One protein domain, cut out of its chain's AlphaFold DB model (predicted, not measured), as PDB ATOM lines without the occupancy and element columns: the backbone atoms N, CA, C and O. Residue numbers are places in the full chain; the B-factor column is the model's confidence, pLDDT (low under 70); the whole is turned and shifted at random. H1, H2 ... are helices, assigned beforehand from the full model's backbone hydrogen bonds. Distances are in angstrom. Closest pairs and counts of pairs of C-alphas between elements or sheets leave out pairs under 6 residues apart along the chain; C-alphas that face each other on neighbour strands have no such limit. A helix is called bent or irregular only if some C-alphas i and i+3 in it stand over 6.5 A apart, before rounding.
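AT A GLANCE: This is residues 8 to 159 of the 161 residues of an uncharacterized protein of Wuchereria bancrofti (UniProt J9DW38). Look for two pairs of helices side by side, H3 with H5 and the hairpin of H6 and H7, with H4 near the middle, turned across H7, and H1 making a corner with the last residues of H6. Toward H1, the short H2 and a long loop reach away from the pairs, and residues 35 to 40 stick out. The printed part has 152 residues with seven named helices, H1 to H7 in chain order, and no named strand; the class is all helix. It is only just compact, close to loose, with a radius of gyration of the C-alphas of 17.6 A and spans of 53 by 40 by 24 A.

HOW THE PARTS SIT: Start at H1, residues 8 to 18, and H6, residues 109 to 132: they touch only at their ends, about perpendicular at 76 degrees, closest at C-alphas 11 and 131, 6.2 A. H2, residues 25 to 28, touches no helix. H3, residues 54 to 63, and H5, residues 84 to 97, touch at a shallow tilt of 9 degrees, the same way, closest at C-alphas 61 and 94, 4.8 A. H4, residues 69 to 79, and H7, residues 148 to 157, only just touch, with 3 pairs of C-alphas within 8 A, closest at C-alphas 71 and 151, 6.4 A. H6 with residues 117 to 124 alone touches H7 in a helical hairpin, 17 degrees, closest at C-alphas 117 and 156, 5.5 A. Every O i to N i+4 pair is within hydrogen-bond range in H3 to H7; H1 has 3 of 7, and 2 of 8 O i to N i+3, and H2 is too short for an i+4 pair.

IN THESE COORDINATES: Find C-alpha 8 at (-33.646, -2.529, 100.902); H1 runs 15.0 A and is irregular, only just, with C-alphas 12 and 15 6.6 A apart. H5 spans 19.9 A, and H6 33.1 A from C-alpha 109 at (-31.477, 1.231, 62.975). H7 ends at C-alpha 157, (-21.294, -4.620, 74.899).

THE WHOLE: The C-alphas farthest apart, of Gly 36 and Phe 107, are 56.1 A apart. The printed part has no cut; the links H2 to H3, H5 to H6 and H6 to H7 are long. Residues 137 to 140 and 144 to 146 have pLDDT under 70.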
ATOM      1  N   ASN A   8     -33.751  -1.629  99.755       91.38
ATOM      2  CA  ASN A   8     -33.646  -2.529 100.902       91.38
ATOM      3  C   ASN A   8     -34.842  -3.487 101.008       91.38
ATOM      4  O   ASN A   8     -34.646  -4.635 101.392       91.38
ATOM      5  N   ILE A   9     -36.049  -3.034 100.654       93.38
ATOM      6  CA  ILE A   9     -37.258  -3.865 100.641       93.38
ATOM      7  C   ILE A   9     -37.199  -4.862  99.485       93.38
ATOM      8  O   ILE A   9     -37.476  -6.045  99.675       93.38
ATOM      9  N   PHE A  10     -36.773  -4.428  98.296       94.00
ATOM     10  CA  PHE A  10     -36.564  -5.355  97.186       94.00
ATOM     11  C   PHE A  10     -35.583  -6.465  97.573       94.00
ATOM     12  O   PHE A  10     -35.909  -7.642  97.438       94.00
ATOM     13  N   TYR A  11     -34.409  -6.096  98.091       92.00
ATOM     14  CA  TYR A  11     -33.344  -7.051  98.382       92.00
ATOM     15  C   TYR A  11     -33.675  -8.002  99.538       92.00
ATOM     16  O   TYR A  11     -33.485  -9.206  99.391       92.00
ATOM     17  N   ASN A  12     -34.158  -7.477 100.671       90.50
ATOM     18  CA  ASN A  12     -34.343  -8.261 101.898       90.50
ATOM     19  C   ASN A  12     -35.743  -8.871 102.045       90.50
ATOM     20  O   ASN A  12     -35.955  -9.688 102.934       90.50
ATOM     21  N   ASN A  13     -36.723  -8.464 101.240       92.44
ATOM     22  CA  ASN A  13     -38.093  -8.937 101.431       92.44
ATOM     23  C   ASN A  13     -38.612  -9.615 100.175       92.44
ATOM     24  O   ASN A  13     -39.106 -10.730 100.259       92.44
ATOM     25  N   LEU A  14     -38.490  -8.982  99.007       91.94
ATOM     26  CA  LEU A  14     -39.089  -9.524  97.786       91.94
ATOM     27  C   LEU A  14     -38.203 -10.565  97.097       91.94
ATOM     28  O   LEU A  14     -38.686 -11.611  96.672       91.94
ATOM     29  N   ARG A  15     -36.904 -10.279  96.973       90.62
ATOM     30  CA  ARG A  15     -35.971 -11.056  96.148       90.62
ATOM     31  C   ARG A  15     -35.919 -12.533  96.529       90.62
ATOM     32  O   ARG A  15     -35.802 -13.366  95.637       90.62
ATOM     33  N   TYR A  16     -36.043 -12.853  97.816       89.06
ATOM     34  CA  TYR A  16     -36.056 -14.232  98.306       89.06
ATOM     35  C   TYR A  16     -37.184 -15.066  97.693       89.06
ATOM     36  O   TYR A  16     -36.949 -16.200  97.297       89.06
ATOM     37  N   PHE A  17     -38.375 -14.484  97.538       91.44
ATOM     38  CA  PHE A  17     -39.526 -15.160  96.930       91.44
ATOM     39  C   PHE A  17     -39.420 -15.285  95.407       91.44
ATOM     40  O   PHE A  17     -40.181 -16.028  94.797       91.44
ATOM     41  N   LEU A  18     -38.492 -14.553  94.785       92.50
ATOM     42  CA  LEU A  18     -38.211 -14.636  93.353       92.50
ATOM     43  C   LEU A  18     -37.070 -15.610  93.040       92.50
ATOM     44  O   LEU A  18     -36.831 -15.893  91.866       92.50
ATOM     45  N   SER A  19     -36.339 -16.087  94.049       90.19
ATOM     46  CA  SER A  19     -35.270 -17.068  93.871       90.19
ATOM     47  C   SER A  19     -35.830 -18.426  93.459       90.19
ATOM     48  O   SER A  19     -36.911 -18.825  93.881       90.19
ATOM     49  N   GLY A  20     -35.076 -19.132  92.621       91.12
ATOM     50  CA  GLY A  20     -35.421 -20.483  92.193       91.12
ATOM     51  C   GLY A  20     -34.941 -21.556  93.158       91.12
ATOM     52  O   GLY A  20     -34.415 -21.282  94.235       91.12
ATOM     53  N   TYR A  21     -35.049 -22.793  92.696       92.38
ATOM     54  CA  TYR A  21     -34.677 -24.004  93.419       92.38
ATOM     55  C   TYR A  21     -33.336 -24.571  92.929       92.38
ATOM     56  O   TYR A  21     -33.107 -25.771  92.970       92.38
ATOM     57  N   THR A  22     -32.457 -23.699  92.433       87.88
ATOM     58  CA  THR A  22     -31.137 -24.035  91.872       87.88
ATOM     59  C   THR A  22     -29.999 -23.455  92.713       87.88
ATOM     60  O   THR A  22     -28.968 -23.072  92.171       87.88
ATOM     61  N   GLN A  23     -30.226 -23.255  94.014       81.94
ATOM     62  CA  GLN A  23     -29.253 -22.663  94.937       81.94
ATOM     63  C   GLN A  23     -29.308 -23.379  96.293       81.94
ATOM     64  O   GLN A  23     -30.375 -23.833  96.718       81.94
ATOM     65  N   ASN A  24     -28.183 -23.383  97.014       83.81
ATOM     66  CA  ASN A  24     -28.047 -23.934  98.372       83.81
ATOM     67  C   ASN A  24     -28.438 -25.426  98.442       83.81
ATOM     68  O   ASN A  24     -28.207 -26.171  97.499       83.81
ATOM     69  N   ALA A  25     -29.063 -25.870  99.540       85.75
ATOM     70  CA  ALA A  25     -29.450 -27.269  99.759       85.75
ATOM     71  C   ALA A  25     -30.307 -27.876  98.627       85.75
ATOM     72  O   ALA A  25     -30.283 -29.081  98.403       85.75
ATOM     73  N   LEU A  26     -31.053 -27.050  97.887       88.38
ATOM     74  CA  LEU A  26     -31.845 -27.517  96.748       88.38
ATOM     75  C   LEU A  26     -30.980 -27.813  95.522       88.38
ATOM     76  O   LEU A  26     -31.320 -28.703  94.753       88.38
ATOM     77  N   GLU A  27     -29.859 -27.113  95.351       87.12
ATOM     78  CA  GLU A  27     -28.879 -27.417  94.305       87.12
ATOM     79  C   GLU A  27     -28.215 -28.774  94.556       87.12
ATOM     80  O   GLU A  27     -28.119 -29.580  93.636       87.12
ATOM     81  N   GLU A  28     -27.854 -29.069  95.810       89.38
ATOM     82  CA  GLU A  28     -27.308 -30.376  96.213       89.38
ATOM     83  C   GLU A  28     -28.310 -31.518  95.973       89.38
ATOM     84  O   GLU A  28     -27.921 -32.614  95.571       89.38
ATOM     85  N   GLN A  29     -29.607 -31.248  96.150       91.19
ATOM     86  CA  GLN A  29     -30.686 -32.180  95.808       91.19
ATOM     87  C   GLN A  29     -30.912 -32.302  94.286       91.19
ATOM     88  O   GLN A  29     -31.616 -33.205  93.842       91.19
ATOM     89  N   GLY A  30     -30.351 -31.407  93.472       93.06
ATOM     90  CA  GLY A  30     -30.621 -31.313  92.034       93.06
ATOM     91  C   GLY A  30     -31.929 -30.590  91.682       93.06
ATOM     92  O   GLY A  30     -32.334 -30.586  90.520       93.06
ATOM     93  N   GLY A  31     -32.599 -29.976  92.661       95.00
ATOM     94  CA  GLY A  31     -33.813 -29.187  92.483       95.00
ATOM     95  C   GLY A  31     -34.927 -29.495  93.483       95.00
ATOM     96  O   GLY A  31     -34.767 -30.281  94.416       95.00
ATOM     97  N   ILE A  32     -36.098 -28.890  93.275       95.38
ATOM     98  CA  ILE A  32     -37.296 -29.159  94.084       95.38
ATOM     99  C   ILE A  32     -37.943 -30.492  93.685       95.38
ATOM    100  O   ILE A  32     -38.067 -30.792  92.501       95.38
ATOM    101  N   ILE A  33     -38.386 -31.282  94.663       95.50
ATOM    102  CA  ILE A  33     -39.225 -32.463  94.428       95.50
ATOM    103  C   ILE A  33     -40.682 -32.050  94.624       95.50
ATOM    104  O   ILE A  33     -41.033 -31.453  95.640       95.50
ATOM    105  N   PHE A  34     -41.524 -32.362  93.643       96.19
ATOM    106  CA  PHE A  34     -42.954 -32.098  93.714       96.19
ATOM    107  C   PHE A  34     -43.682 -33.295  94.319       96.19
ATOM    108  O   PHE A  34     -43.637 -34.393  93.762       96.19
ATOM    109  N   GLU A  35     -44.372 -33.061  95.434       97.06
ATOM    110  CA  GLU A  35     -45.235 -34.055  96.074       97.06
ATOM    111  C   GLU A  35     -46.287 -34.578  95.078       97.06
ATOM    112  O   GLU A  35     -46.949 -33.803  94.378       97.06
ATOM    113  N   GLY A  36     -46.406 -35.903  94.967       97.44
ATOM    114  CA  GLY A  36     -47.280 -36.587  94.007       97.44
ATOM    115  C   GLY A  36     -46.748 -36.636  92.566       97.44
ATOM    116  O   GLY A  36     -47.465 -37.067  91.654       97.44
ATOM    117  N   LYS A  37     -45.514 -36.172  92.335       96.81
ATOM    118  CA  LYS A  37     -44.788 -36.205  91.051       96.81
ATOM    119  C   LYS A  37     -43.323 -36.612  91.237       96.81
ATOM    120  O   LYS A  37     -42.457 -36.220  90.454       96.81
ATOM    121  N   GLU A  38     -43.041 -37.435  92.240       96.69
ATOM    122  CA  GLU A  38     -41.695 -37.893  92.595       96.69
ATOM    123  C   GLU A  38     -41.007 -38.622  91.432       96.69
ATOM    124  O   GLU A  38     -39.785 -38.595  91.312       96.69
ATOM    125  N   ASN A  39     -41.787 -39.215  90.523       97.06
ATOM    126  CA  ASN A  39     -41.297 -39.872  89.312       97.06
ATOM    127  C   ASN A  39     -40.575 -38.925  88.334       97.06
ATOM    128  O   ASN A  39     -39.848 -39.406  87.468       97.06
ATOM    129  N   LEU A  40     -40.786 -37.606  88.433       95.94
ATOM    130  CA  LEU A  40     -40.030 -36.615  87.661       95.94
ATOM    131  C   LEU A  40     -38.621 -36.398  88.230       95.94
ATOM    132  O   LEU A  40     -37.755 -35.880  87.528       95.94
ATOM    133  N   GLY A  41     -38.386 -36.796  89.484       96.19
ATOM    134  CA  GLY A  41     -37.173 -36.480  90.225       96.19
ATOM    135  C   GLY A  41     -37.053 -34.989  90.577       96.19
ATOM    136  O   GLY A  41     -37.960 -34.198  90.291       96.19
ATOM    137  N   PRO A  42     -35.933 -34.587  91.202       96.12
ATOM    138  CA  PRO A  42     -35.636 -33.189  91.516       96.12
ATOM    139  C   PRO A  42     -35.652 -32.295  90.267       96.12
ATOM    140  O   PRO A  42     -35.087 -32.649  89.234       96.12
ATOM    141  N   GLN A  43     -36.309 -31.138  90.357       95.62
ATOM    142  CA  GLN A  43     -36.488 -30.196  89.249       95.62
ATOM    143  C   GLN A  43     -35.687 -28.902  89.479       95.62
ATOM    144  O   GLN A  43     -36.034 -28.123  90.376       95.62
ATOM    145  N   PRO A  44     -34.643 -28.615  88.678       93.00
ATOM    146  CA  PRO A  44     -33.791 -27.434  88.840       93.00
ATOM    147  C   PRO A  44     -34.434 -26.180  88.217       93.00
ATOM    148  O   PRO A  44     -33.955 -25.604  87.233       93.00
ATOM    149  N   LEU A  45     -35.565 -25.753  88.777       93.38
ATOM    150  CA  LEU A  45     -36.320 -24.603  88.278       93.38
ATOM    151  C   LEU A  45     -35.692 -23.284  88.741       93.38
ATOM    152  O   LEU A  45     -35.524 -23.038  89.935       93.38
ATOM    153  N   HIS A  46     -35.363 -22.425  87.781       91.88
ATOM    154  CA  HIS A  46     -34.708 -21.142  88.002       91.88
ATOM    155  C   HIS A  46     -35.698 -20.101  88.525       91.88
ATOM    156  O   HIS A  46     -36.899 -20.165  88.257       91.88
ATOM    157  N   GLY A  47     -35.175 -19.118  89.255       92.56
ATOM    158  CA  GLY A  47     -35.975 -18.017  89.771       92.56
ATOM    159  C   GLY A  47     -36.395 -17.035  88.687       92.56
ATOM    160  O   GLY A  47     -35.893 -17.047  87.559       92.56
ATOM    161  N   GLY A  48     -37.298 -16.132  89.057       92.31
ATOM    162  CA  GLY A  48     -37.760 -15.067  88.177       92.31
ATOM    163  C   GLY A  48     -36.626 -14.102  87.839       92.31
ATOM    164  O   GLY A  48     -35.941 -13.602  88.735       92.31
ATOM    165  N   SER A  49     -36.423 -13.804  86.557       91.12
ATOM    166  CA  SER A  49     -35.425 -12.822  86.124       91.12
ATOM    167  C   SER A  49     -35.864 -12.066  84.871       91.12
ATOM    168  O   SER A  49     -36.674 -12.546  84.080       91.12
ATOM    169  N   ALA A  50     -35.284 -10.882  84.648       92.44
ATOM    170  CA  ALA A  50     -35.548 -10.091  83.445       92.44
ATOM    171  C   ALA A  50     -35.183 -10.836  82.145       92.44
ATOM    172  O   ALA A  50     -35.728 -10.515  81.092       92.44
ATOM    173  N   ALA A  51     -34.328 -11.865  82.212       93.19
ATOM    174  CA  ALA A  51     -33.993 -12.712  81.068       93.19
ATOM    175  C   ALA A  51     -35.186 -13.538  80.553       93.19
ATOM    176  O   ALA A  51     -35.146 -14.018  79.425       93.19
ATOM    177  N   GLN A  52     -36.260 -13.668  81.340       96.44
ATOM    178  CA  GLN A  52     -37.514 -14.311  80.928       96.44
ATOM    179  C   GLN A  52     -38.453 -13.337  80.191       96.44
ATOM    180  O   GLN A  52     -39.498 -13.742  79.685       96.44
ATOM    181  N   SER A  53     -38.100 -12.049  80.085       96.56
ATOM    182  CA  SER A  53     -38.866 -11.078  79.302       96.56
ATOM    183  C   SER A  53     -38.718 -11.349  77.807       96.56
ATOM    184  O   SER A  53     -37.638 -11.193  77.240       96.56
ATOM    185  N   SER A  54     -39.818 -11.697  77.139       98.06
ATOM    186  CA  SER A  54     -39.814 -11.950  75.693       98.06
ATOM    187  C   SER A  54     -39.450 -10.709  74.872       98.06
ATOM    188  O   SER A  54     -38.887 -10.839  73.789       98.06
ATOM    189  N   THR A  55     -39.720  -9.507  75.389       97.50
ATOM    190  CA  THR A  55     -39.510  -8.240  74.673       97.50
ATOM    191  C   THR A  55     -38.059  -8.052  74.241       97.50
ATOM    192  O   THR A  55     -37.807  -7.766  73.075       97.50
ATOM    193  N   PHE A  56     -37.096  -8.254  75.143       95.31
ATOM    194  CA  PHE A  56     -35.683  -8.054  74.802       95.31
ATOM    195  C   PHE A  56     -35.150  -9.136  73.866       95.31
ATOM    196  O   PHE A  56     -34.390  -8.818  72.961       95.31
ATOM    197  N   HIS A  57     -35.635 -10.376  73.983       97.56
ATOM    198  CA  HIS A  57     -35.280 -11.439  73.034       97.56
ATOM    199  C   HIS A  57     -35.790 -11.146  71.622       97.56
ATOM    200  O   HIS A  57     -35.088 -11.423  70.654       97.56
ATOM    201  N   VAL A  58     -36.994 -10.577  71.492       98.12
ATOM    202  CA  VAL A  58     -37.537 -10.139  70.194       98.12
ATOM    203  C   VAL A  58     -36.730  -8.972  69.628       98.12
ATOM    204  O   VAL A  58     -36.416  -8.981  68.440       98.12
ATOM    205  N   ILE A  59     -36.382  -7.982  70.453       97.56
ATOM    206  CA  ILE A  59     -35.578  -6.830  70.021       97.56
ATOM    207  C   ILE A  59     -34.202  -7.291  69.534       97.56
ATOM    208  O   ILE A  59     -33.787  -6.901  68.444       97.56
ATOM    209  N   ASP A  60     -33.531  -8.161  70.290       96.94
ATOM    210  CA  ASP A  60     -32.221  -8.701  69.916       96.94
ATOM    211  C   ASP A  60     -32.305  -9.528  68.635       96.94
ATOM    212  O   ASP A  60     -31.469  -9.382  67.744       96.94
ATOM    213  N   ALA A  61     -33.354 -10.345  68.502       96.62
ATOM    214  CA  ALA A  61     -33.628 -11.095  67.284       96.62
ATOM    215  C   ALA A  61     -33.826 -10.179  66.069       96.62
ATOM    216  O   ALA A  61     -33.266 -10.451  65.007       96.62
ATOM    217  N   PHE A  62     -34.602  -9.105  66.222       97.31
ATOM    218  CA  PHE A  62     -34.910  -8.178  65.138       97.31
ATOM    219  C   PHE A  62     -33.692  -7.346  64.728       97.31
ATOM    220  O   PHE A  62     -33.391  -7.234  63.543       97.31
ATOM    221  N   LEU A  63     -32.958  -6.802  65.702       96.06
ATOM    222  CA  LEU A  63     -31.735  -6.029  65.467       96.06
ATOM    223  C   LEU A  63     -30.524  -6.921  65.157       96.06
ATOM    224  O   LEU A  63     -29.434  -6.421  64.913       96.06
ATOM    225  N   GLY A  64     -30.682  -8.245  65.165       94.44
ATOM    226  CA  GLY A  64     -29.602  -9.183  64.872       94.44
ATOM    227  C   GLY A  64     -28.424  -9.097  65.848       94.44
ATOM    228  O   GLY A  64     -27.293  -9.366  65.435       94.44
ATOM    229  N   ILE A  65     -28.681  -8.731  67.108       95.25
ATOM    230  CA  ILE A  65     -27.683  -8.712  68.184       95.25
ATOM    231  C   ILE A  65     -27.270 -10.159  68.482       95.25
ATOM    232  O   ILE A  65     -28.108 -11.064  68.543       95.25
ATOM    233  N   LYS A  66     -25.963 -10.387  68.614       93.81
ATOM    234  CA  LYS A  66     -25.377 -11.698  68.908       93.81
ATOM    235  C   LYS A  66     -24.673 -11.636  70.249       93.81
ATOM    236  O   LYS A  66     -23.970 -10.670  70.512       93.81
ATOM    237  N   HIS A  67     -24.872 -12.670  71.051       95.06
ATOM    238  CA  HIS A  67     -24.279 -12.806  72.372       95.06
ATOM    239  C   HIS A  67     -23.180 -13.863  72.357       95.06
ATOM    240  O   HIS A  67     -23.200 -14.757  71.510       95.06
ATOM    241  N   ALA A  68     -22.251 -13.773  73.310       93.50
ATOM    242  CA  ALA A  68     -21.290 -14.840  73.578       93.50
ATOM    243  C   ALA A  68     -22.003 -16.170  73.891       93.50
ATOM    244  O   ALA A  68     -23.131 -16.173  74.392       93.50
ATOM    245  N   ASP A  69     -21.350 -17.298  73.605       93.19
ATOM    246  CA  ASP A  69     -21.973 -18.629  73.663       93.19
ATOM    247  C   ASP A  69     -22.559 -18.966  75.043       93.19
ATOM    248  O   ASP A  69     -23.657 -19.517  75.140       93.19
ATOM    249  N   ASP A  70     -21.867 -18.594  76.121       91.94
ATOM    250  CA  ASP A  70     -22.323 -18.797  77.499       91.94
ATOM    251  C   ASP A  70     -23.561 -17.945  77.829       91.94
ATOM    252  O   ASP A  70     -24.505 -18.416  78.473       91.94
ATOM    253  N   VAL A  71     -23.595 -16.706  77.337       92.81
ATOM    254  CA  VAL A  71     -24.739 -15.798  77.479       92.81
ATOM    255  C   VAL A  71     -25.933 -16.291  76.663       92.81
ATOM    256  O   VAL A  71     -27.050 -16.324  77.183       92.81
ATOM    257  N   GLU A  72     -25.732 -16.712  75.411       94.56
ATOM    258  CA  GLU A  72     -26.824 -17.247  74.591       94.56
ATOM    259  C   GLU A  72     -27.363 -18.555  75.175       94.56
ATOM    260  O   GLU A  72     -28.580 -18.742  75.175       94.56
ATOM    261  N   ALA A  73     -26.512 -19.427  75.728       93.75
ATOM    262  CA  ALA A  73     -26.954 -20.636  76.422       93.75
ATOM    263  C   ALA A  73     -27.847 -20.299  77.629       93.75
ATOM    264  O   ALA A  73     -28.944 -20.851  77.769       93.75
ATOM    265  N   PHE A  74     -27.435 -19.328  78.451       92.62
ATOM    266  CA  PHE A  74     -28.238 -18.835  79.571       92.62
ATOM    267  C   PHE A  74     -29.590 -18.263  79.108       92.62
ATOM    268  O   PHE A  74     -30.645 -18.603  79.658       92.62
ATOM    269  N   LEU A  75     -29.585 -17.416  78.075       95.38
ATOM    270  CA  LEU A  75     -30.798 -16.828  77.503       95.38
ATOM    271  C   LEU A  75     -31.703 -17.898  76.877       95.38
ATOM    272  O   LEU A  75     -32.923 -17.822  77.025       95.38
ATOM    273  N   ALA A  76     -31.135 -18.911  76.221       95.12
ATOM    274  CA  ALA A  76     -31.870 -20.035  75.652       95.12
ATOM    275  C   ALA A  76     -32.613 -20.829  76.720       95.12
ATOM    276  O   ALA A  76     -33.809 -21.071  76.567       95.12
ATOM    277  N   GLN A  77     -31.947 -21.140  77.829       94.25
ATOM    278  CA  GLN A  77     -32.585 -21.786  78.971       94.25
ATOM    279  C   GLN A  77     -33.730 -20.933  79.540       94.25
ATOM    280  O   GLN A  77     -34.794 -21.452  79.869       94.25
ATOM    281  N   HIS A  78     -33.555 -19.610  79.603       94.81
ATOM    282  CA  HIS A  78     -34.588 -18.702  80.110       94.81
ATOM    283  C   HIS A  78     -35.772 -18.519  79.150       94.81
ATOM    284  O   HIS A  78     -36.872 -18.194  79.606       94.81
ATOM    285  N   ARG A  79     -35.607 -18.783  77.846       96.94
ATOM    286  CA  ARG A  79     -36.737 -18.811  76.902       96.94
ATOM    287  C   ARG A  79     -37.740 -19.903  77.241       96.94
ATOM    288  O   ARG A  79     -38.926 -19.683  77.013       96.94
ATOM    289  N   GLU A  80     -37.319 -21.016  77.838       96.19
ATOM    290  CA  GLU A  80     -38.227 -22.110  78.223       96.19
ATOM    291  C   GLU A  80     -39.272 -21.695  79.270       96.19
ATOM    292  O   GLU A  80     -40.346 -22.290  79.334       96.19
ATOM    293  N   TYR A  81     -39.017 -20.610  80.007       96.44
ATOM    294  CA  TYR A  81     -39.957 -20.013  80.960       96.44
ATOM    295  C   TYR A  81     -40.969 -19.067  80.292       96.44
ATOM    296  O   TYR A  81     -41.880 -18.565  80.949       96.44
ATOM    297  N   MET A  82     -40.830 -18.795  78.992       97.94
ATOM    298  CA  MET A  82     -41.744 -17.926  78.255       97.94
ATOM    299  C   MET A  82     -42.945 -18.709  77.711       97.94
ATOM    300  O   MET A  82     -42.801 -19.866  77.289       97.94
ATOM    301  N   PRO A  83     -44.124 -18.064  77.599       98.31
ATOM    302  CA  PRO A  83     -45.281 -18.659  76.943       98.31
ATOM    303  C   PRO A  83     -44.932 -19.229  75.555       98.31
ATOM    304  O   PRO A  83     -44.215 -18.570  74.793       98.31
ATOM    305  N   PRO A  84     -45.458 -20.410  75.166       98.19
ATOM    306  CA  PRO A  84     -45.092 -21.063  73.905       98.19
ATOM    307  C   PRO A  84     -45.229 -20.164  72.668       98.19
ATOM    308  O   PRO A  84     -44.340 -20.136  71.820       98.19
ATOM    309  N   LYS A  85     -46.293 -19.352  72.596       98.50
ATOM    310  CA  LYS A  85     -46.506 -18.406  71.487       98.50
ATOM    311  C   LYS A  85     -45.434 -17.314  71.418       98.50
ATOM    312  O   LYS A  85     -45.081 -16.880  70.328       98.50
ATOM    313  N   HIS A  86     -44.885 -16.886  72.556       98.50
ATOM    314  CA  HIS A  86     -43.808 -15.894  72.580       98.50
ATOM    315  C   HIS A  86     -42.497 -16.501  72.082       98.50
ATOM    316  O   HIS A  86     -41.804 -15.876  71.283       98.50
ATOM    317  N   ARG A  87     -42.182 -17.741  72.487       98.12
ATOM    318  CA  ARG A  87     -41.016 -18.473  71.966       98.12
ATOM    319  C   ARG A  87     -41.087 -18.653  70.453       98.12
ATOM    320  O   ARG A  87     -40.118 -18.361  69.757       98.12
ATOM    321  N   GLN A  88     -42.248 -19.079  69.955       98.25
ATOM    322  CA  GLN A  88     -42.502 -19.219  68.518       98.25
ATOM    323  C   GLN A  88     -42.309 -17.888  67.788       98.25
ATOM    324  O   GLN A  88     -41.642 -17.848  66.758       98.25
ATOM    325  N   PHE A  89     -42.826 -16.790  68.345       98.56
ATOM    326  CA  PHE A  89     -42.657 -15.467  67.756       98.56
ATOM    327  C   PHE A  89     -41.190 -15.017  67.722       98.56
ATOM    328  O   PHE A  89     -40.736 -14.531  66.692       98.56
ATOM    329  N   ILE A  90     -40.416 -15.236  68.791       98.12
ATOM    330  CA  ILE A  90     -38.970 -14.945  68.805       98.12
ATOM    331  C   ILE A  90     -38.249 -15.731  67.701       98.12
ATOM    332  O   ILE A  90     -37.447 -15.154  66.966       98.12
ATOM    333  N   GLY A  91     -38.546 -17.029  67.561       96.94
ATOM    334  CA  GLY A  91     -37.991 -17.868  66.492       96.94
ATOM    335  C   GLY A  91     -38.333 -17.329  65.103       96.94
ATOM    336  O   GLY A  91     -37.440 -17.096  64.289       96.94
ATOM    337  N   TRP A  92     -39.608 -17.009  64.877       98.12
ATOM    338  CA  TRP A  92     -40.073 -16.411  63.628       98.12
ATOM    339  C   TRP A  92     -39.368 -15.080  63.321       98.12
ATOM    340  O   TRP A  92     -38.945 -14.861  62.186       98.12
ATOM    341  N   VAL A  93     -39.174 -14.198  64.308       98.19
ATOM    342  CA  VAL A  93     -38.444 -12.933  64.107       98.19
ATOM    343  C   VAL A  93     -36.986 -13.194  63.728       98.19
ATOM    344  O   VAL A  93     -36.506 -12.578  62.779       98.19
ATOM    345  N   ARG A  94     -36.291 -14.128  64.395       94.50
ATOM    346  CA  ARG A  94     -34.892 -14.481  64.064       94.50
ATOM    347  C   ARG A  94     -34.744 -14.943  62.614       94.50
ATOM    348  O   ARG A  94     -33.795 -14.550  61.940       94.50
ATOM    349  N   GLU A  95     -35.686 -15.747  62.135       95.25
ATOM    350  CA  GLU A  95     -35.683 -16.253  60.761       95.25
ATOM    351  C   GLU A  95     -36.016 -15.174  59.728       95.25
ATOM    352  O   GLU A  95     -35.478 -15.196  58.621       95.25
ATOM    353  N   ASN A  96     -36.919 -14.245  60.050       96.62
ATOM    354  CA  ASN A  96     -37.445 -13.291  59.072       96.62
ATOM    355  C   ASN A  96     -36.720 -11.943  59.071       96.62
ATOM    356  O   ASN A  96     -36.619 -11.334  58.010       96.62
ATOM    357  N   ALA A  97     -36.138 -11.503  60.190       94.38
ATOM    358  CA  ALA A  97     -35.358 -10.263  60.245       94.38
ATOM    359  C   ALA A  97     -34.145 -10.307  59.300       94.38
ATOM    360  O   ALA A  97     -33.877  -9.341  58.590       94.38
ATOM    361  N   ALA A  98     -33.474 -11.461  59.201       86.88
ATOM    362  CA  ALA A  98     -32.353 -11.666  58.281       86.88
ATOM    363  C   ALA A  98     -32.742 -11.569  56.791       86.88
ATOM    364  O   ALA A  98     -31.873 -11.378  55.943       86.88
ATOM    365  N   LYS A  99     -34.035 -11.696  56.465       93.81
ATOM    366  CA  LYS A  99     -34.562 -11.596  55.094       93.81
ATOM    367  C   LYS A  99     -34.907 -10.157  54.701       93.81
ATOM    368  O   LYS A  99     -35.160  -9.898  53.527       93.81
ATOM    369  N   ILE A 100     -34.936  -9.225  55.657       93.75
ATOM    370  CA  ILE A 100     -35.217  -7.814  55.388       93.75
ATOM    371  C   ILE A 100     -33.974  -7.196  54.742       93.75
ATOM    372  O   ILE A 100     -32.938  -7.009  55.385       93.75
ATOM    373  N   SER A 101     -34.077  -6.873  53.453       92.69
ATOM    374  CA  SER A 101     -32.989  -6.243  52.711       92.69
ATOM    375  C   SER A 101     -32.638  -4.884  53.319       92.69
ATOM    376  O   SER A 101     -33.508  -4.087  53.663       92.69
ATOM    377  N   ASN A 102     -31.337  -4.618  53.457       90.19
ATOM    378  CA  ASN A 102     -30.810  -3.355  53.979       90.19
ATOM    379  C   ASN A 102     -31.311  -2.961  55.384       90.19
ATOM    380  O   ASN A 102     -31.212  -1.787  55.732       90.19
ATOM    381  N   LEU A 103     -31.780  -3.902  56.219       91.38
ATOM    382  CA  LEU A 103     -32.272  -3.596  57.574       91.38
ATOM    383  C   LEU A 103     -31.266  -2.788  58.407       91.38
ATOM    384  O   LEU A 103     -31.634  -1.796  59.024       91.38
ATOM    385  N   ARG A 104     -29.984  -3.174  58.372       90.56
ATOM    386  CA  ARG A 104     -28.906  -2.475  59.097       90.56
ATOM    387  C   ARG A 104     -28.657  -1.047  58.599       90.56
ATOM    388  O   ARG A 104     -28.163  -0.218  59.349       90.56
ATOM    389  N   ASN A 105     -29.027  -0.765  57.351       92.44
ATOM    390  CA  ASN A 105     -28.896   0.547  56.717       92.44
ATOM    391  C   ASN A 105     -30.206   1.350  56.779       92.44
ATOM    392  O   ASN A 105     -30.268   2.467  56.266       92.44
ATOM    393  N   ALA A 106     -31.269   0.782  57.357       93.69
ATOM    394  CA  ALA A 106     -32.548   1.456  57.469       93.69
ATOM    395  C   ALA A 106     -32.429   2.679  58.384       93.69
ATOM    396  O   ALA A 106     -31.729   2.670  59.402       93.69
ATOM    397  N   PHE A 107     -33.167   3.734  58.039       95.06
ATOM    398  CA  PHE A 107     -33.275   4.909  58.890       95.06
ATOM    399  C   PHE A 107     -33.780   4.500  60.281       95.06
ATOM    400  O   PHE A 107     -34.803   3.829  60.399       95.06
ATOM    401  N   GLY A 108     -33.065   4.893  61.336       94.44
ATOM    402  CA  GLY A 108     -33.435   4.559  62.713       94.44
ATOM    403  C   GLY A 108     -32.752   3.317  63.292       94.44
ATOM    404  O   GLY A 108     -32.794   3.148  64.509       94.44
ATOM    405  N   TYR A 109     -32.102   2.469  62.482       95.50
ATOM    406  CA  TYR A 109     -31.477   1.231  62.975       95.50
ATOM    407  C   TYR A 109     -30.416   1.515  64.047       95.50
ATOM    408  O   TYR A 109     -30.457   0.960  65.147       95.50
ATOM    409  N   GLN A 110     -29.518   2.462  63.766       94.62
ATOM    410  CA  GLN A 110     -28.477   2.855  64.710       94.62
ATOM    411  C   GLN A 110     -29.058   3.483  65.981       94.62
ATOM    412  O   GLN A 110     -28.598   3.210  67.089       94.62
ATOM    413  N   GLN A 111     -30.092   4.315  65.836       96.31
ATOM    414  CA  GLN A 111     -30.782   4.917  66.972       96.31
ATOM    415  C   GLN A 111     -31.443   3.849  67.851       96.31
ATOM    416  O   GLN A 111     -31.380   3.955  69.077       96.31
ATOM    417  N   ALA A 112     -32.024   2.808  67.248       96.44
ATOM    418  CA  ALA A 112     -32.607   1.685  67.970       96.44
ATOM    419  C   ALA A 112     -31.539   0.902  68.749       96.44
ATOM    420  O   ALA A 112     -31.718   0.683  69.947       96.44
ATOM    421  N   LEU A 113     -30.400   0.565  68.129       96.06
ATOM    422  CA  LEU A 113     -29.277  -0.079  68.825       96.06
ATOM    423  C   LEU A 113     -28.781   0.756  70.013       96.06
ATOM    424  O   LEU A 113     -28.656   0.239  71.127       96.06
ATOM    425  N   CYS A 114     -28.574   2.060  69.814       95.94
ATOM    426  CA  CYS A 114     -28.161   2.968  70.884       95.94
ATOM    427  C   CYS A 114     -29.197   3.047  72.017       95.94
ATOM    428  O   CYS A 114     -28.824   3.096  73.190       95.94
ATOM    429  N   ALA A 115     -30.495   3.041  71.696       97.06
ATOM    430  CA  ALA A 115     -31.555   3.050  72.701       97.06
ATOM    431  C   ALA A 115     -31.560   1.762  73.540       97.06
ATOM    432  O   ALA A 115     -31.696   1.830  74.764       97.06
ATOM    433  N   VAL A 116     -31.351   0.602  72.908       96.88
ATOM    434  CA  VAL A 116     -31.238  -0.691  73.604       96.88
ATOM    435  C   VAL A 116     -30.002  -0.718  74.501       96.88
ATOM    436  O   VAL A 116     -30.111  -1.092  75.671       96.88
ATOM    437  N   LYS A 117     -28.851  -0.248  74.003       96.12
ATOM    438  CA  LYS A 117     -27.626  -0.113  74.803       96.12
ATOM    439  C   LYS A 117     -27.859   0.754  76.040       96.12
ATOM    440  O   LYS A 117     -27.620   0.305  77.160       96.12
ATOM    441  N   LYS A 118     -28.430   1.948  75.850       96.12
ATOM    442  CA  LYS A 118     -28.740   2.882  76.941       96.12
ATOM    443  C   LYS A 118     -29.697   2.275  77.967       96.12
ATOM    444  O   LYS A 118     -29.512   2.458  79.167       96.12
ATOM    445  N   PHE A 119     -30.710   1.532  77.519       96.06
ATOM    446  CA  PHE A 119     -31.603   0.820  78.433       96.06
ATOM    447  C   PHE A 119     -30.826  -0.176  79.306       96.06
ATOM    448  O   PHE A 119     -31.015  -0.215  80.522       96.06
ATOM    449  N   ARG A 120     -29.934  -0.967  78.702       95.88
ATOM    450  CA  ARG A 120     -29.139  -1.980  79.409       95.88
ATOM    451  C   ARG A 120     -28.142  -1.352  80.390       95.88
ATOM    452  O   ARG A 120     -27.994  -1.856  81.499       95.88
ATOM    453  N   GLU A 121     -27.546  -0.213  80.046       94.56
ATOM    454  CA  GLU A 121     -26.698   0.579  80.954       94.56
ATOM    455  C   GLU A 121     -27.482   1.084  82.179       94.56
ATOM    456  O   GLU A 121     -27.037   0.945  83.325       94.56
ATOM    457  N   VAL A 122     -28.696   1.604  81.965       95.12
ATOM    458  CA  VAL A 122     -29.600   1.985  83.063       95.12
ATOM    459  C   VAL A 122     -29.976   0.760  83.904       95.12
ATOM    460  O   VAL A 122     -29.992   0.843  85.132       95.12
ATOM    461  N   HIS A 123     -30.218  -0.394  83.282       93.56
ATOM    462  CA  HIS A 123     -30.510  -1.634  84.002       93.56
ATOM    463  C   HIS A 123     -29.336  -2.093  84.888       93.56
ATOM    464  O   HIS A 123     -29.574  -2.523  86.017       93.56
ATOM    465  N   ILE A 124     -28.079  -1.922  84.458       92.06
ATOM    466  CA  ILE A 124     -26.901  -2.160  85.318       92.06
ATOM    467  C   ILE A 124     -26.922  -1.243  86.544       92.06
ATOM    468  O   ILE A 124     -26.647  -1.692  87.659       92.06
ATOM    469  N   SER A 125     -27.285   0.030  86.369       92.81
ATOM    470  CA  SER A 125     -27.403   0.972  87.490       92.81
ATOM    471  C   SER A 125     -28.501   0.551  88.472       92.81
ATOM    472  O   SER A 125     -28.287   0.571  89.687       92.81
ATOM    473  N   VAL A 126     -29.641   0.075  87.961       93.31
ATOM    474  CA  VAL A 126     -30.716  -0.502  88.783       93.31
ATOM    475  C   VAL A 126     -30.208  -1.719  89.559       93.31
ATOM    476  O   VAL A 126     -30.327  -1.756  90.780       93.31
ATOM    477  N   VAL A 127     -29.576  -2.689  88.899       91.00
ATOM    478  CA  VAL A 127     -29.026  -3.885  89.562       91.00
ATOM    479  C   VAL A 127     -27.980  -3.515  90.614       91.00
ATOM    480  O   VAL A 127     -27.986  -4.059  91.718       91.00
ATOM    481  N   THR A 128     -27.136  -2.528  90.332       90.56
ATOM    482  CA  THR A 128     -26.155  -2.024  91.299       90.56
ATOM    483  C   THR A 128     -26.844  -1.501  92.558       90.56
ATOM    484  O   THR A 128     -26.503  -1.909  93.672       90.56
ATOM    485  N   LYS A 129     -27.862  -0.653  92.400       92.38
ATOM    486  CA  LYS A 129     -28.553  -0.010  93.523       92.38
ATOM    487  C   LYS A 129     -29.451  -0.959  94.315       92.38
ATOM    488  O   LYS A 129     -29.539  -0.830  95.532       92.38
ATOM    489  N   PHE A 130     -30.104  -1.903  93.643       92.75
ATOM    490  CA  PHE A 130     -31.089  -2.811  94.240       92.75
ATOM    491  C   PHE A 130     -30.503  -4.149  94.698       92.75
ATOM    492  O   PHE A 130     -31.133  -4.838  95.496       92.75
ATOM    493  N   ILE A 131     -29.320  -4.533  94.209       90.38
ATOM    494  CA  ILE A 131     -28.695  -5.821  94.529       90.38
ATOM    495  C   ILE A 131     -27.306  -5.636  95.134       90.38
ATOM    496  O   ILE A 131     -27.084  -6.072  96.259       90.38
ATOM    497  N   ILE A 132     -26.381  -4.978  94.432       88.25
ATOM    498  CA  ILE A 132     -24.969  -4.921  94.855       88.25
ATOM    499  C   ILE A 132     -24.794  -4.120  96.149       88.25
ATOM    500  O   ILE A 132     -24.161  -4.605  97.091       88.25
ATOM    501  N   LEU A 133     -25.355  -2.906  96.206       90.12
ATOM    502  CA  LEU A 133     -25.209  -2.030  97.372       90.12
ATOM    503  C   LEU A 133     -25.879  -2.623  98.628       90.12
ATOM    504  O   LEU A 133     -25.201  -2.712  99.654       90.12
ATOM    505  N   PRO A 134     -27.141  -3.108  98.590       89.25
ATOM    506  CA  PRO A 134     -27.766  -3.739  99.753       89.25
ATOM    507  C   PRO A 134     -27.065  -5.032 100.188       89.25
ATOM    508  O   PRO A 134     -27.009  -5.321 101.382       89.25
ATOM    509  N   ALA A 135     -26.469  -5.775  99.248       85.62
ATOM    510  CA  ALA A 135     -25.670  -6.959  99.552       85.62
ATOM    511  C   ALA A 135     -24.338  -6.655 100.250       85.62
ATOM    512  O   ALA A 135     -23.650  -7.593 100.654       85.62
ATOM    513  N   LYS A 136     -23.929  -5.379 100.339       83.12
ATOM    514  CA  LYS A 136     -22.609  -4.961 100.842       83.12
ATOM    515  C   LYS A 136     -21.451  -5.691 100.141       83.12
ATOM    516  O   LYS A 136     -20.450  -6.015 100.768       83.12
ATOM    517  N   GLY A 137     -21.610  -5.994  98.850       65.38
ATOM    518  CA  GLY A 137     -20.615  -6.728  98.056       65.38
ATOM    519  C   GLY A 137     -20.648  -8.259  98.184       65.38
ATOM    520  O   GLY A 137     -19.901  -8.931  97.475       65.38
ATOM    521  N   ASN A 138     -21.536  -8.831  99.005       66.81
ATOM    522  CA  ASN A 138     -21.596 -10.281  99.242       66.81
ATOM    523  C   ASN A 138     -22.478 -11.058  98.243       66.81
ATOM    524  O   ASN A 138     -22.555 -12.280  98.322       66.81
ATOM    525  N   SER A 139     -23.154 -10.391  97.300       67.56
ATOM    526  CA  SER A 139     -24.031 -11.045  96.315       67.56
ATOM    527  C   SER A 139     -23.519 -10.818  94.899       67.56
ATOM    528  O   SER A 139     -23.425  -9.681  94.445       67.56
ATOM    529  N   LYS A 140     -23.210 -11.916  94.198       69.44
ATOM    530  CA  LYS A 140     -22.782 -11.911  92.788       69.44
ATOM    531  C   LYS A 140     -23.764 -12.616  91.850       69.44
ATOM    532  O   LYS A 140     -23.681 -12.427  90.645       69.44
ATOM    533  N   ILE A 141     -24.692 -13.402  92.394       78.62
ATOM    534  CA  ILE A 141     -25.608 -14.263  91.637       78.62
ATOM    535  C   ILE A 141     -27.006 -13.652  91.642       78.62
ATOM    536  O   ILE A 141     -27.460 -13.198  92.690       78.62
ATOM    537  N   GLY A 142     -27.676 -13.607  90.490       74.88
ATOM    538  CA  GLY A 142     -29.061 -13.156  90.338       74.88
ATOM    539  C   GLY A 142     -30.080 -14.218  90.764       74.88
ATOM    540  O   GLY A 142     -29.746 -15.376  90.979       74.88
ATOM    541  N   THR A 143     -31.358 -13.855  90.853       75.88
ATOM    542  CA  THR A 143     -32.446 -14.824  91.128       75.88
ATOM    543  C   THR A 143     -32.570 -15.893  90.036       75.88
ATOM    544  O   THR A 143     -32.922 -17.030  90.328       75.88
ATOM    545  N   GLY A 144     -32.194 -15.552  88.800       68.00
ATOM    546  CA  GLY A 144     -32.069 -16.490  87.680       68.00
ATOM    547  C   GLY A 144     -30.781 -17.328  87.672       68.00
ATOM    548  O   GLY A 144     -30.506 -17.964  86.669       68.00
ATOM    549  N   GLY A 145     -29.959 -17.303  88.729       63.72
ATOM    550  CA  GLY A 145     -28.826 -18.228  88.896       63.72
ATOM    551  C   GLY A 145     -27.503 -17.858  88.209       63.72
ATOM    552  O   GLY A 145     -26.524 -18.569  88.390       63.72
ATOM    553  N   SER A 146     -27.409 -16.744  87.477       65.62
ATOM    554  CA  SER A 146     -26.156 -16.304  86.836       65.62
ATOM    555  C   SER A 146     -25.440 -15.183  87.583       65.62
ATOM    556  O   SER A 146     -26.050 -14.417  88.336       65.62
ATOM    557  N   SER A 147     -24.134 -15.044  87.323       77.12
ATOM    558  CA  SER A 147     -23.382 -13.840  87.681       77.12
ATOM    559  C   SER A 147     -23.931 -12.647  86.902       77.12
ATOM    560  O   SER A 147     -23.672 -12.506  85.704       77.12
ATOM    561  N   PHE A 148     -24.711 -11.790  87.564       72.56
ATOM    562  CA  PHE A 148     -25.421 -10.720  86.861       72.56
ATOM    563  C   PHE A 148     -24.457  -9.687  86.265       72.56
ATOM    564  O   PHE A 148     -24.754  -9.146  85.212       72.56
ATOM    565  N   MET A 149     -23.285  -9.440  86.867       79.38
ATOM    566  CA  MET A 149     -22.328  -8.477  86.301       79.38
ATOM    567  C   MET A 149     -21.704  -8.986  85.005       79.38
ATOM    568  O   MET A 149     -21.655  -8.241  84.033       79.38
ATOM    569  N   HIS A 150     -21.288 -10.255  84.962       84.50
ATOM    570  CA  HIS A 150     -20.770 -10.867  83.732       84.50
ATOM    571  C   HIS A 150     -21.833 -10.848  82.632       84.50
ATOM    572  O   HIS A 150     -21.597 -10.333  81.542       84.50
ATOM    573  N   LEU A 151     -23.040 -11.319  82.950       83.75
ATOM    574  CA  LEU A 151     -24.148 -11.365  82.001       83.75
ATOM    575  C   LEU A 151     -24.506  -9.972  81.459       83.75
ATOM    576  O   LEU A 151     -24.610  -9.780  80.251       83.75
ATOM    577  N   LEU A 152     -24.696  -8.990  82.344       87.06
ATOM    578  CA  LEU A 152     -25.182  -7.668  81.953       87.06
ATOM    579  C   LEU A 152     -24.130  -6.858  81.199       87.06
ATOM    580  O   LEU A 152     -24.489  -6.165  80.249       87.06
ATOM    581  N   HIS A 153     -22.851  -6.952  81.576       87.88
ATOM    582  CA  HIS A 153     -21.793  -6.264  80.839       87.88
ATOM    583  C   HIS A 153     -21.640  -6.810  79.419       87.88
ATOM    584  O   HIS A 153     -21.547  -6.010  78.490       87.88
ATOM    585  N   ASN A 154     -21.686  -8.134  79.232       88.44
ATOM    586  CA  ASN A 154     -21.649  -8.721  77.891       88.44
ATOM    587  C   ASN A 154     -22.847  -8.253  77.054       88.44
ATOM    588  O   ASN A 154     -22.662  -7.654  76.002       88.44
ATOM    589  N   ILE A 155     -24.065  -8.370  77.591       88.81
ATOM    590  CA  ILE A 155     -25.290  -7.968  76.886       88.81
ATOM    591  C   ILE A 155     -25.295  -6.467  76.511       88.81
ATOM    592  O   ILE A 155     -25.837  -6.102  75.467       88.81
ATOM    593  N   VAL A 156     -24.700  -5.576  77.316       91.50
ATOM    594  CA  VAL A 156     -24.503  -4.157  76.939       91.50
ATOM    595  C   VAL A 156     -23.506  -4.014  75.790       91.50
ATOM    596  O   VAL A 156     -23.757  -3.259  74.849       91.50
ATOM    597  N   ASN A 157     -22.375  -4.712  75.876       89.94
ATOM    598  CA  ASN A 157     -21.294  -4.620  74.899       89.94
ATOM    599  C   ASN A 157     -21.679  -5.223  73.545       89.94
ATOM    600  O   ASN A 157     -21.167  -4.776  72.525       89.94
ATOM    601  N   ASP A 158     -22.622  -6.159  73.511       91.25
ATOM    602  CA  ASP A 158     -23.128  -6.749  72.270       91.25
ATOM    603  C   ASP A 158     -23.971  -5.760  71.436       91.25
ATOM    604  O   ASP A 158     -24.194  -5.969  70.244       91.25
ATOM    605  N   CYS A 159     -24.420  -4.645  72.030       84.56
ATOM    606  CA  CYS A 159     -25.143  -3.568  71.342       84.56
ATOM    607  C   CYS A 159     -24.210  -2.565  70.642       84.56
ATOM    608  O   CYS A 159     -24.431  -1.351  70.727       84.56
TER     609      CYS A 159